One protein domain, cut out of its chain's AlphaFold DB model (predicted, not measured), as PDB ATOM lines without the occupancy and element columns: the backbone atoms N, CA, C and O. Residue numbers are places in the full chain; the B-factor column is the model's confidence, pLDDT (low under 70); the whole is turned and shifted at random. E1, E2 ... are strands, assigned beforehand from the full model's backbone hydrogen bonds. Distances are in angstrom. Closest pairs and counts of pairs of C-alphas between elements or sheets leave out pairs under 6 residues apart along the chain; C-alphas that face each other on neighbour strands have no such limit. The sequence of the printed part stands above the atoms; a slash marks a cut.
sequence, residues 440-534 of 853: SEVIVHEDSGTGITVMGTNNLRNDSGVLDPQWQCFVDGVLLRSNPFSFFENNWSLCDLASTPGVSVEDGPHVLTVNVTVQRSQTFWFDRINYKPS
ATOM      1  N   SER A 440      43.881 -21.874 -41.135       52.25
ATOM      2  CA  SER A 440      44.136 -23.228 -40.648       52.25
ATOM      3  C   SER A 440      42.822 -24.000 -40.634       52.25
ATOM      4  O   SER A 440      41.963 -23.727 -39.793       52.25
ATOM      5  N   GLU A 441      42.666 -24.937 -41.560       64.81
ATOM      6  CA  GLU A 441      41.519 -25.843 -41.600       64.81
ATOM      7  C   GLU A 441      41.924 -27.210 -41.040       64.81
ATOM      8  O   GLU A 441      43.067 -27.652 -41.212       64.81
ATOM      9  N   VAL A 442      41.000 -27.835 -40.309       64.94
ATOM     10  CA  VAL A 442      41.224 -29.074 -39.559       64.94
ATOM     11  C   VAL A 442      40.140 -30.066 -39.954       64.94
ATOM     12  O   VAL A 442      38.989 -29.924 -39.548       64.94
ATOM     13  N   ILE A 443      40.509 -31.062 -40.757       69.38
ATOM     14  CA  ILE A 443      39.616 -32.170 -41.113       69.38
ATOM     15  C   ILE A 443      39.744 -33.234 -40.023       69.38
ATOM     16  O   ILE A 443      40.863 -33.623 -39.685       69.38
ATOM     17  N   VAL A 444      38.613 -33.705 -39.494       60.59
ATOM     18  CA  VAL A 444      38.538 -34.764 -38.477       60.59
ATOM     19  C   VAL A 444      37.700 -35.920 -39.022       60.59
ATOM     20  O   VAL A 444      36.619 -35.689 -39.562       60.59
ATOM     21  N   HIS A 445      38.192 -37.151 -38.890       68.62
ATOM     22  CA  HIS A 445      37.481 -38.375 -39.266       68.62
ATOM     23  C   HIS A 445      37.632 -39.436 -38.172       68.62
ATOM     24  O   HIS A 445      38.702 -39.546 -37.575       68.62
ATOM     25  N   GLU A 446      36.568 -40.202 -37.933       67.06
ATOM     26  CA  GLU A 446      36.546 -41.332 -37.001       67.06
ATOM     27  C   GLU A 446      36.399 -42.635 -37.800       67.06
ATOM     28  O   GLU A 446      35.405 -42.822 -38.507       67.06
ATOM     29  N   ASP A 447      37.384 -43.525 -37.688       77.06
ATOM     30  CA  ASP A 447      37.370 -44.872 -38.273       77.06
ATOM     31  C   ASP A 447      37.768 -45.929 -37.226       77.06
ATOM     32  O   ASP A 447      37.913 -45.613 -36.046       77.06
ATOM     33  N   SER A 448      37.852 -47.206 -37.617       70.31
ATOM     34  CA  SER A 448      38.332 -48.286 -36.744       70.31
ATOM     35  C   SER A 448      39.151 -49.281 -37.552       70.31
ATOM     36  O   SER A 448      38.635 -49.828 -38.534       70.31
ATOM     37  N   GLY A 449      40.407 -49.528 -37.171       87.50
ATOM     38  CA  GLY A 449      41.299 -50.358 -37.979       87.50
ATOM     39  C   GLY A 449      42.757 -50.420 -37.536       87.50
ATOM     40  O   GLY A 449      43.089 -50.144 -36.394       87.50
ATOM     41  N   THR A 450      43.647 -50.804 -38.460       86.50
ATOM     42  CA  THR A 450      45.093 -50.977 -38.185       86.50
ATOM     43  C   THR A 450      46.015 -50.258 -39.179       86.50
ATOM     44  O   THR A 450      47.201 -50.588 -39.282       86.50
ATOM     45  N   GLY A 451      45.486 -49.360 -40.009       89.88
ATOM     46  CA  GLY A 451      46.230 -48.746 -41.113       89.88
ATOM     47  C   GLY A 451      45.415 -47.676 -41.818       89.88
ATOM     48  O   GLY A 451      44.216 -47.860 -41.989       89.88
ATOM     49  N   ILE A 452      46.057 -46.574 -42.218       93.19
ATOM     50  CA  ILE A 452      45.378 -45.423 -42.821       93.19
ATOM     51  C   ILE A 452      46.303 -44.624 -43.752       93.19
ATOM     52  O   ILE A 452      47.467 -44.368 -43.428       93.19
ATOM     53  N   THR A 453      45.745 -44.207 -44.889       94.38
ATOM     54  CA  THR A 453      46.402 -43.447 -45.956       94.38
ATOM     55  C   THR A 453      45.464 -42.357 -46.472       94.38
ATOM     56  O   THR A 453      44.327 -42.627 -46.859       94.38
ATOM     57  N   VAL A 454      45.949 -41.115 -46.508       94.25
ATOM     58  CA  VAL A 454      45.204 -39.937 -46.976       94.25
ATOM     59  C   VAL A 454      45.608 -39.622 -48.413       94.25
ATOM     60  O   VAL A 454      46.784 -39.375 -48.682       94.25
ATOM     61  N   MET A 455      44.641 -39.601 -49.328       92.31
ATOM     62  CA  MET A 455      44.845 -39.429 -50.769       92.31
ATOM     63  C   MET A 455      44.316 -38.072 -51.254       92.31
ATOM     64  O   MET A 455      43.317 -37.564 -50.742       92.31
ATOM     65  N   GLY A 456      44.959 -37.491 -52.270       91.69
ATOM     66  CA  GLY A 456      44.516 -36.230 -52.872       91.69
ATOM     67  C   GLY A 456      45.384 -35.732 -54.031       91.69
ATOM     68  O   GLY A 456      46.208 -36.477 -54.568       91.69
ATOM     69  N   THR A 457      45.225 -34.459 -54.409       87.69
ATOM     70  CA  THR A 457      46.031 -33.825 -55.473       87.69
ATOM     71  C   THR A 457      47.198 -33.048 -54.874       87.69
ATOM     72  O   THR A 457      47.030 -31.969 -54.295       87.69
ATOM     73  N   ASN A 458      48.414 -33.552 -55.077       85.25
ATOM     74  CA  ASN A 458      49.646 -32.851 -54.749       85.25
ATOM     75  C   ASN A 458      49.882 -31.728 -55.780       85.25
ATOM     76  O   ASN A 458      50.520 -31.925 -56.811       85.25
ATOM     77  N   ASN A 459      49.343 -30.538 -55.506       86.19
ATOM     78  CA  ASN A 459      49.460 -29.341 -56.346       86.19
ATOM     79  C   ASN A 459      50.303 -28.263 -55.639       86.19
ATOM     80  O   ASN A 459      49.802 -27.196 -55.278       86.19
ATOM     81  N   LEU A 460      51.575 -28.575 -55.378       85.56
ATOM     82  CA  LEU A 460      52.478 -27.706 -54.620       85.56
ATOM     83  C   LEU A 460      53.082 -26.583 -55.472       85.56
ATOM     84  O   LEU A 460      53.670 -26.822 -56.527       85.56
ATOM     85  N   ARG A 461      53.035 -25.351 -54.956       84.12
ATOM     86  CA  ARG A 461      53.879 -24.239 -55.423       84.12
ATOM     87  C   ARG A 461      55.122 -24.123 -54.549       84.12
ATOM     88  O   ARG A 461      55.040 -24.289 -53.340       84.12
ATOM     89  N   ASN A 462      56.260 -23.805 -55.166       83.06
ATOM     90  CA  ASN A 462      57.542 -23.565 -54.488       83.06
ATOM     91  C   ASN A 462      58.208 -22.262 -54.980       83.06
ATOM     92  O   ASN A 462      59.426 -22.149 -55.089       83.06
ATOM     93  N   ASP A 463      57.392 -21.267 -55.335       80.38
ATOM     94  CA  ASP A 463      57.827 -19.961 -55.852       80.38
ATOM     95  C   ASP A 463      58.476 -19.062 -54.778       80.38
ATOM     96  O   ASP A 463      59.018 -18.000 -55.085       80.38
ATOM     97  N   SER A 464      58.424 -19.490 -53.514       78.75
ATOM     98  CA  SER A 464      58.963 -18.790 -52.347       78.75
ATOM     99  C   SER A 464      60.135 -19.507 -51.663       78.75
ATOM    100  O   SER A 464      60.721 -18.952 -50.735       78.75
ATOM    101  N   GLY A 465      60.465 -20.736 -52.081       82.19
ATOM    102  CA  GLY A 465      61.317 -21.655 -51.314       82.19
ATOM    103  C   GLY A 465      60.590 -22.370 -50.163       82.19
ATOM    104  O   GLY A 465      61.177 -23.237 -49.519       82.19
ATOM    105  N   VAL A 466      59.321 -22.026 -49.915       82.69
ATOM    106  CA  VAL A 466      58.382 -22.762 -49.064       82.69
ATOM    107  C   VAL A 466      57.315 -23.386 -49.964       82.69
ATOM    108  O   VAL A 466      56.844 -22.749 -50.911       82.69
ATOM    109  N   LEU A 467      56.954 -24.632 -49.659       86.44
ATOM    110  CA  LEU A 467      55.876 -25.359 -50.326       86.44
ATOM    111  C   LEU A 467      54.516 -24.813 -49.860       86.44
ATOM    112  O   LEU A 467      54.325 -24.625 -48.663       86.44
ATOM    113  N   ASP A 468      53.592 -24.568 -50.784       87.19
ATOM    114  CA  ASP A 468      52.217 -24.125 -50.503       87.19
ATOM    115  C   ASP A 468      51.234 -24.963 -51.346       87.19
ATOM    116  O   ASP A 468      51.442 -25.044 -52.563       87.19
ATOM    117  N   PRO A 469      50.191 -25.593 -50.762       91.06
ATOM    118  CA  PRO A 469      49.879 -25.689 -49.328       91.06
ATOM    119  C   PRO A 469      50.893 -26.523 -48.524       91.06
ATOM    120  O   PRO A 469      51.677 -27.289 -49.076       91.06
ATOM    121  N   GLN A 470      50.830 -26.422 -47.195       92.12
ATOM    122  CA  GLN A 470      51.500 -27.339 -46.264       92.12
ATOM    123  C   GLN A 470      50.454 -28.140 -45.484       92.12
ATOM    124  O   GLN A 470      49.408 -27.598 -45.130       92.12
ATOM    125  N   TRP A 471      50.740 -29.405 -45.168       94.69
ATOM    126  CA  TRP A 471      49.863 -30.234 -44.336       94.69
ATOM    127  C   TRP A 471      50.635 -31.122 -43.356       94.69
ATOM    128  O   TRP A 471      51.802 -31.472 -43.569       94.69
ATOM    129  N   GLN A 472      49.946 -31.502 -42.284       95.56
ATOM    130  CA  GLN A 472      50.363 -32.505 -41.307       95.56
ATOM    131  C   GLN A 472      49.152 -33.379 -40.975       95.56
ATOM    132  O   GLN A 472      48.082 -32.847 -40.684       95.56
ATOM    133  N   CYS A 473      49.318 -34.701 -41.004       96.06
ATOM    134  CA  CYS A 473      48.276 -35.641 -40.593       96.06
ATOM    135  C   CYS A 473      48.650 -36.276 -39.255       96.06
ATOM    136  O   CYS A 473      49.821 -36.566 -39.020       96.06
ATOM    137  N   PHE A 474      47.664 -36.527 -38.405       96.12
ATOM    138  CA  PHE A 474      47.828 -37.150 -37.098       96.12
ATOM    139  C   PHE A 474      46.768 -38.234 -36.926       96.12
ATOM    140  O   PHE A 474      45.634 -38.025 -37.346       96.12
ATOM    141  N   VAL A 475      47.105 -39.344 -36.277       95.44
ATOM    142  CA  VAL A 475      46.135 -40.363 -35.842       95.44
ATOM    143  C   VAL A 475      46.239 -40.449 -34.329       95.44
ATOM    144  O   VAL A 475      47.338 -40.631 -33.810       95.44
ATOM    145  N   ASP A 476      45.144 -40.192 -33.618       94.69
ATOM    146  CA  ASP A 476      45.107 -40.074 -32.148       94.69
ATOM    147  C   ASP A 476      46.143 -39.068 -31.589       94.69
ATOM    148  O   ASP A 476      46.693 -39.214 -30.498       94.69
ATOM    149  N   GLY A 477      46.447 -38.027 -32.373       93.88
ATOM    150  CA  GLY A 477      47.482 -37.030 -32.072       93.88
ATOM    151  C   GLY A 477      48.922 -37.460 -32.392       93.88
ATOM    152  O   GLY A 477      49.837 -36.645 -32.265       93.88
ATOM    153  N   VAL A 478      49.152 -38.691 -32.858       94.44
ATOM    154  CA  VAL A 478      50.463 -39.171 -33.322       94.44
ATOM    155  C   VAL A 478      50.707 -38.705 -34.758       94.44
ATOM    156  O   VAL A 478      49.971 -39.069 -35.671       94.44
ATOM    157  N   LEU A 479      51.747 -37.892 -34.963       95.19
ATOM    158  CA  LEU A 479      52.109 -37.327 -36.268       95.19
ATOM    159  C   LEU A 479      52.502 -38.424 -37.273       95.19
ATOM    160  O   LEU A 479      53.490 -39.133 -37.072       95.19
ATOM    161  N   LEU A 480      51.777 -38.493 -38.389       95.44
ATOM    162  CA  LEU A 480      52.142 -39.292 -39.555       95.44
ATOM    163  C   LEU A 480      53.198 -38.580 -40.404       95.44
ATOM    164  O   LEU A 480      53.295 -37.350 -40.442       95.44
ATOM    165  N   ARG A 481      53.942 -39.365 -41.180       93.06
ATOM    166  CA  ARG A 481      54.812 -38.844 -42.226       93.06
ATOM    167  C   ARG A 481      53.975 -38.287 -43.381       93.06
ATOM    168  O   ARG A 481      53.359 -39.045 -44.130       93.06
ATOM    169  N   SER A 482      54.010 -36.969 -43.571       90.81
ATOM    170  CA  SER A 482      53.563 -36.353 -44.822       90.81
ATOM    171  C   SER A 482      54.578 -36.596 -45.944       90.81
ATOM    172  O   SER A 482      55.790 -36.664 -45.714       90.81
ATOM    173  N   ASN A 483      54.080 -36.740 -47.172       88.56
ATOM    174  CA  ASN A 483      54.875 -37.092 -48.350       88.56
ATOM    175  C   ASN A 483      54.719 -36.046 -49.480       88.56
ATOM    176  O   ASN A 483      54.162 -36.354 -50.533       88.56
ATOM    177  N   PRO A 484      55.159 -34.787 -49.277       88.62
ATOM    178  CA  PRO A 484      55.051 -33.737 -50.289       88.62
ATOM    179  C   PRO A 484      55.961 -34.020 -51.495       88.62
ATOM    180  O   PRO A 484      57.159 -34.262 -51.336       88.62
ATOM    181  N   PHE A 485      55.410 -33.933 -52.706       83.50
ATOM    182  CA  PHE A 485      56.128 -34.211 -53.955       83.50
ATOM    183  C   PHE A 485      56.303 -32.940 -54.800       83.50
ATOM    184  O   PHE A 485      55.460 -32.049 -54.788       83.50
ATOM    185  N   SER A 486      57.401 -32.807 -55.545       80.25
ATOM    186  CA  SER A 486      57.709 -31.557 -56.270       80.25
ATOM    187  C   SER A 486      56.962 -31.376 -57.598       80.25
ATOM    188  O   SER A 486      57.172 -30.369 -58.272       80.25
ATOM    189  N   PHE A 487      56.136 -32.345 -57.996       79.31
ATOM    190  CA  PHE A 487      55.423 -32.370 -59.274       79.31
ATOM    191  C   PHE A 487      53.909 -32.399 -59.047       79.31
ATOM    192  O   PHE A 487      53.443 -32.847 -58.000       79.31
ATOM    193  N   PHE A 488      53.146 -31.901 -60.021       81.31
ATOM    194  CA  PHE A 488      51.687 -31.970 -59.983       81.31
ATOM    195  C   PHE A 488      51.238 -33.417 -60.210       81.31
ATOM    196  O   PHE A 488      51.433 -33.938 -61.305       81.31
ATOM    197  N   GLU A 489      50.634 -34.036 -59.198       80.75
ATOM    198  CA  GLU A 489      50.129 -35.415 -59.248       80.75
ATOM    199  C   GLU A 489      48.743 -35.497 -58.597       80.75
ATOM    200  O   GLU A 489      48.486 -34.831 -57.590       80.75
ATOM    201  N   ASN A 490      47.857 -36.332 -59.146       81.12
ATOM    202  CA  ASN A 490      46.555 -36.670 -58.558       81.12
ATOM    203  C   ASN A 490      46.553 -38.127 -58.063       81.12
ATOM    204  O   ASN A 490      47.370 -38.924 -58.520       81.12
ATOM    205  N   ASN A 491      45.639 -38.487 -57.155       82.38
ATOM    206  CA  ASN A 491      45.660 -39.756 -56.416       82.38
ATOM    207  C   ASN A 491      46.998 -39.983 -55.681       82.38
ATOM    208  O   ASN A 491      47.494 -41.104 -55.592       82.38
ATOM    209  N   TRP A 492      47.605 -38.912 -55.166       89.38
ATOM    210  CA  TRP A 492      48.867 -38.981 -54.437       89.38
ATOM    211  C   TRP A 492      48.622 -39.245 -52.948       89.38
ATOM    212  O   TRP A 492      47.754 -38.616 -52.340       89.38
ATOM    213  N   SER A 493      49.423 -40.131 -52.349       92.69
ATOM    214  CA  SER A 493      49.438 -40.346 -50.898       92.69
ATOM    215  C   SER A 493      50.060 -39.134 -50.202       92.69
ATOM    216  O   SER A 493      51.277 -38.933 -50.217       92.69
ATOM    217  N   LEU A 494      49.201 -38.300 -49.615       94.25
ATOM    218  CA  LEU A 494      49.563 -37.098 -48.867       94.25
ATOM    219  C   LEU A 494      50.198 -37.463 -47.515       94.25
ATOM    220  O   LEU A 494      51.134 -36.786 -47.076       94.25
ATOM    221  N   CYS A 495      49.697 -38.528 -46.883       95.19
ATOM    222  CA  CYS A 495      50.154 -39.104 -45.616       95.19
ATOM    223  C   CYS A 495      49.845 -40.609 -45.590       95.19
ATOM    224  O   CYS A 495      48.757 -41.004 -46.002       95.19
ATOM    225  N   ASP A 496      50.745 -41.427 -45.043       93.19
ATOM    226  CA  ASP A 496      50.570 -42.886 -44.921       93.19
ATOM    227  C   ASP A 496      51.188 -43.405 -43.611       93.19
ATOM    228  O   ASP A 496      52.376 -43.175 -43.340       93.19
ATOM    229  N   LEU A 497      50.393 -44.128 -42.814       92.88
ATOM    230  CA  LEU A 497      50.837 -44.786 -41.584       92.88
ATOM    231  C   LEU A 497      51.958 -45.805 -41.852       92.88
ATOM    232  O   LEU A 497      52.960 -45.797 -41.140       92.88
ATOM    233  N   ALA A 498      51.842 -46.635 -42.893       88.12
ATOM    234  CA  ALA A 498      52.824 -47.672 -43.210       88.12
ATOM    235  C   ALA A 498      54.193 -47.082 -43.607       88.12
ATOM    236  O   ALA A 498      55.238 -47.654 -43.289       88.12
ATOM    237  N   SER A 499      54.213 -45.893 -44.223       88.50
ATOM    238  CA  SER A 499      55.441 -45.136 -44.517       88.50
ATOM    239  C   SER A 499      56.109 -44.470 -43.302       88.50
ATOM    240  O   SER A 499      57.196 -43.892 -43.464       88.50
ATOM    241  N   THR A 500      55.479 -44.509 -42.118       90.56
ATOM    242  CA  THR A 500      55.875 -43.778 -40.901       90.56
ATOM    243  C   THR A 500      56.625 -44.702 -39.920       90.56
ATOM    244  O   THR A 500      56.000 -45.468 -39.186       90.56
ATOM    245  N   PRO A 501      57.974 -44.673 -39.856       91.31
ATOM    246  CA  PRO A 501      58.732 -45.697 -39.137       91.31
ATOM    247  C   PRO A 501      58.544 -45.619 -37.619       91.31
ATOM    248  O   PRO A 501      58.788 -44.578 -37.011       91.31
ATOM    249  N   GLY A 502      58.183 -46.745 -37.001       92.69
ATOM    250  CA  GLY A 502      57.997 -46.847 -35.550       92.69
ATOM    251  C   GLY A 502      56.647 -46.341 -35.037       92.69
ATOM    252  O   GLY A 502      56.467 -46.281 -33.824       92.69
ATOM    253  N   VAL A 503      55.708 -46.007 -35.930       92.06
ATOM    254  CA  VAL A 503      54.310 -45.727 -35.582       92.06
ATOM    255  C   VAL A 503      53.443 -46.902 -36.033       92.06
ATOM    256  O   VAL A 503      53.540 -47.368 -37.165       92.06
ATOM    257  N   SER A 504      52.595 -47.385 -35.130       91.81
ATOM    258  CA  SER A 504      51.591 -48.421 -35.371       91.81
ATOM    259  C   SER A 504      50.411 -48.160 -34.446       91.81
ATOM    260  O   SER A 504      50.634 -47.848 -33.275       91.81
ATOM    261  N   VAL A 505      49.190 -48.316 -34.948       92.19
ATOM    262  CA  VAL A 505      47.967 -48.213 -34.141       92.19
ATOM    263  C   VAL A 505      47.458 -49.612 -33.776       92.19
ATOM    264  O   VAL A 505      47.677 -50.565 -34.530       92.19
ATOM    265  N   GLU A 506      46.858 -49.758 -32.595       92.88
ATOM    266  CA  GLU A 506      46.215 -51.009 -32.156       92.88
ATOM    267  C   GLU A 506      44.806 -51.112 -32.754       92.88
ATOM    268  O   GLU A 506      44.155 -50.088 -32.907       92.88
ATOM    269  N   ASP A 507      44.321 -52.323 -33.061       91.19
ATOM    270  CA  ASP A 507      43.016 -52.509 -33.721       91.19
ATOM    271  C   ASP A 507      41.854 -51.976 -32.863       91.19
ATOM    272  O   ASP A 507      41.489 -52.570 -31.844       91.19
ATOM    273  N   GLY A 508      41.281 -50.846 -33.275       89.88
ATOM    274  CA  GLY A 508      40.236 -50.142 -32.540       89.88
ATOM    275  C   GLY A 508      39.866 -48.805 -33.189       89.88
ATOM    276  O   GLY A 508      40.333 -48.520 -34.290       89.88
ATOM    277  N   PRO A 509      39.002 -48.000 -32.541       89.38
ATOM    278  CA  PRO A 509      38.556 -46.719 -33.077       89.38
ATOM    279  C   PRO A 509      39.638 -45.635 -32.964       89.38
ATOM    280  O   PRO A 509      40.229 -45.465 -31.896       89.38
ATOM    281  N   HIS A 510      39.827 -44.864 -34.036       90.50
ATOM    282  CA  HIS A 510      40.845 -43.817 -34.155       90.50
ATOM    283  C   HIS A 510      40.274 -42.489 -34.648       90.50
ATOM    284  O   HIS A 510      39.248 -42.445 -35.325       90.50
ATOM    285  N   VAL A 511      40.998 -41.404 -34.364       91.75
ATOM    286  CA  VAL A 511      40.715 -40.060 -34.873       91.75
ATOM    287  C   VAL A 511      41.834 -39.600 -35.808       91.75
ATOM    288  O   VAL A 511      42.908 -39.182 -35.357       91.75
ATOM    289  N   LEU A 512      41.576 -39.608 -37.118       94.25
ATOM    290  CA  LEU A 512      42.420 -38.917 -38.094       94.25
ATOM    291  C   LEU A 512      42.171 -37.409 -37.997       94.25
ATOM    292  O   LEU A 512      41.040 -36.944 -38.109       94.25
ATOM    293  N   THR A 513      43.245 -36.638 -37.865       94.44
ATOM    294  CA  THR A 513      43.247 -35.173 -37.949       94.44
ATOM    295  C   THR A 513      44.183 -34.724 -39.068       94.44
ATOM    296  O   THR A 513      45.369 -35.056 -39.040       94.44
ATOM    297  N   VAL A 514      43.702 -33.936 -40.033       94.38
ATOM    298  CA  VAL A 514      44.545 -33.312 -41.071       94.38
ATOM    299  C   VAL A 514      44.548 -31.799 -40.882       94.38
ATOM    300  O   VAL A 514      43.542 -31.134 -41.117       94.38
ATOM    301  N   ASN A 515      45.701 -31.261 -40.476       94.69
ATOM    302  CA  ASN A 515      45.938 -29.826 -40.326       94.69
ATOM    303  C   ASN A 515      46.517 -29.267 -41.627       94.69
ATOM    304  O   ASN A 515      47.614 -29.664 -42.033       94.69
ATOM    305  N   VAL A 516      45.824 -28.312 -42.248       93.06
ATOM    306  CA  VAL A 516      46.238 -27.680 -43.511       93.06
ATOM    307  C   VAL A 516      46.593 -26.209 -43.284       93.06
ATOM    308  O   VAL A 516      45.892 -25.488 -42.579       93.06
ATOM    309  N   THR A 517      47.687 -25.747 -43.891       91.81
ATOM    310  CA  THR A 517      48.105 -24.336 -43.929       91.81
ATOM    311  C   THR A 517      48.240 -23.871 -45.375       91.81
ATOM    312  O   THR A 517      49.094 -24.371 -46.107       91.81
ATOM    313  N   VAL A 518      47.439 -22.878 -45.765       88.56
ATOM    314  CA  VAL A 518      47.511 -22.210 -47.076       88.56
ATOM    315  C   VAL A 518      48.055 -20.791 -46.903       88.56
ATOM    316  O   VAL A 518      47.566 -20.047 -46.051       88.56
ATOM    317  N   GLN A 519      49.041 -20.399 -47.717       84.19
ATOM    318  CA  GLN A 519      49.693 -19.082 -47.653       84.19
ATOM    319  C   GLN A 519      49.318 -18.146 -48.815       84.19
ATOM    320  O   GLN A 519      49.160 -16.944 -48.603       84.19
ATOM    321  N   ARG A 520      49.188 -18.655 -50.052       79.50
ATOM    322  CA  ARG A 520      48.983 -17.842 -51.277       79.50
ATOM    323  C   ARG A 520      47.681 -18.166 -52.013       79.50
ATOM    324  O   ARG A 520      47.609 -18.044 -53.236       79.50
ATOM    325  N   SER A 521      46.658 -18.590 -51.270       75.19
ATOM    326  CA  SER A 521      45.371 -19.073 -51.799       75.19
ATOM    327  C   SER A 521      45.504 -20.265 -52.762       75.19
ATOM    328  O   SER A 521      44.693 -20.423 -53.673       75.19
ATOM    329  N   GLN A 522      46.533 -21.098 -52.580       82.25
ATOM    330  CA  GLN A 522      46.683 -22.358 -53.301       82.25
ATOM    331  C   GLN A 522      45.791 -23.430 -52.657       82.25
ATOM    332  O   GLN A 522      45.924 -23.729 -51.472       82.25
ATOM    333  N   THR A 523      44.877 -24.011 -53.432       84.50
ATOM    334  CA  THR A 523      43.932 -25.024 -52.941       84.50
ATOM    335  C   THR A 523      44.648 -26.308 -52.513       84.50
ATOM    336  O   THR A 523      45.422 -26.879 -53.285       84.50
ATOM    337  N   PHE A 524      44.346 -26.783 -51.303       89.44
ATOM    338  CA  PHE A 524      44.612 -28.154 -50.873       89.44
ATOM    339  C   PHE A 524      43.479 -29.057 -51.367       89.44
ATOM    340  O   PHE A 524      42.309 -28.740 -51.169       89.44
ATOM    341  N   TRP A 525      43.826 -30.160 -52.026       86.44
ATOM    342  CA  TRP A 525      42.866 -31.073 -52.639       86.44
ATOM    343  C   TRP A 525      42.912 -32.412 -51.912       86.44
ATOM    344  O   TRP A 525      43.836 -33.196 -52.117       86.44
ATOM    345  N   PHE A 526      41.916 -32.656 -51.070       90.50
ATOM    346  CA  PHE A 526      41.622 -33.969 -50.505       90.50
ATOM    347  C   PHE A 526      40.733 -34.754 -51.484       90.50
ATOM    348  O   PHE A 526      39.853 -34.161 -52.104       90.50
ATOM    349  N   ASP A 527      40.958 -36.063 -51.611       86.56
ATOM    350  CA  ASP A 527      40.131 -36.970 -52.422       86.56
ATOM    351  C   ASP A 527      39.448 -38.028 -51.543       86.56
ATOM    352  O   ASP A 527      38.222 -38.043 -51.426       86.56
ATOM    353  N   ARG A 528      40.233 -38.884 -50.875       90.50
ATOM    354  CA  ARG A 528      39.714 -39.990 -50.055       90.50
ATOM    355  C   ARG A 528      40.654 -40.396 -48.923       90.50
ATOM    356  O   ARG A 528      41.850 -40.105 -48.943       90.50
ATOM    357  N   ILE A 529      40.103 -41.139 -47.968       92.12
ATOM    358  CA  ILE A 529      40.856 -41.903 -46.970       92.12
ATOM    359  C   ILE A 529      40.733 -43.379 -47.340       92.12
ATOM    360  O   ILE A 529      39.627 -43.905 -47.440       92.12
ATOM    361  N   ASN A 530      41.871 -44.044 -47.516       91.50
ATOM    362  CA  ASN A 530      41.945 -45.499 -47.502       91.50
ATOM    363  C   ASN A 530      42.307 -45.913 -46.070       91.50
ATOM    364  O   ASN A 530      43.317 -45.443 -45.549       91.50
ATOM    365  N   TYR A 531      41.542 -46.805 -45.442       92.38
ATOM    366  CA  TYR A 531      41.905 -47.398 -44.151       92.38
ATOM    367  C   TYR A 531      41.727 -48.918 -44.183       92.38
ATOM    368  O   TYR A 531      40.969 -49.449 -44.996       92.38
ATOM    369  N   LYS A 532      42.460 -49.625 -43.321       91.31
ATOM    370  CA  LYS A 532      42.371 -51.077 -43.155       91.31
ATOM    371  C   LYS A 532      41.454 -51.379 -41.965       91.31
ATOM    372  O   LYS A 532      41.935 -51.256 -40.839       91.31
ATOM    373  N   PRO A 533      40.177 -51.743 -42.186       90.81
ATOM    374  CA  PRO A 533      39.177 -51.831 -41.126       90.81
ATOM    375  C   PRO A 533      39.451 -52.957 -40.123       90.81
ATOM    376  O   PRO A 533      40.016 -53.996 -40.478       90.81
ATOM    377  N   SER A 534      38.979 -52.775 -38.887       90.06
ATOM    378  CA  SER A 534      38.924 -53.845 -37.884       90.06
ATOM    379  C   SER A 534      38.025 -54.982 -38.368       90.06
ATOM    380  O   SER A 534      37.016 -54.750 -39.035       90.06
TER     381      SER A 534
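What this domain is: This is residues 440 to 534 of the 853 residues of an uncharacterized protein of Panaeolus cyanescens (UniProt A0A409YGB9). One strongly twisted sheet folds over on itself as a small, elongated two-layer sandwich. The long strand E1 bends back at residue 449, its first part joining E4 and E2 in one layer and its second part joining E5 and E3 in the other. The printed part has 95 residues, no named helix and five named strands, E1 to E5 along the chain; they make a branched sheet whose neighbour pairs, E1 and E3, E1 and E4, E1 and E5, E2 and E4, are antiparallel, and the class is all strand. It is compact, with a radius of gyration of the C-alphas of 13.4 A and spans of 42 by 23 by 22 A.

How they stand to each other: E1, residues 440 to 458, bends by 144 degrees at residue 449 and has three antiparallel neighbours. Its residues 440 to 449 pair with E4, residues 508 to 518, where N 445 and O 512 are 3.0 A apart. On the same side of E1, beside residues 453 to 458, is E3, residues 489 to 496, with N 454 and O 495 at 2.9 A. On the other side is E5, residues 525 to 533, with N 453 and O 530 at 2.8 A. E2, residues 470 to 475, is the antiparallel neighbour of E4, with N 474 and O 513 at 2.8 A. The closest C-alphas of E2 and E3, Cys 473 and Cys 495, are 6.4 A apart. E2 and E5 are apart.

Where its parts are: E1 begins at C-alpha 440, (44.136, -23.228, -40.648), and measures 17.9 A end to end. E2 measures 17.5 A, E3 16.2 A, and E4 32.3 A. E5 measures 24.0 A and ends at C-alpha 533, (39.177, -51.831, -41.126).

The domain as a whole: The C-alphas farthest apart, Ser 464 and Ser 534, are 42.9 A apart. The printed part has no cut. The link E4 to E5 is short; the other three are long. Residues 440 to 446 have pLDDT under 70.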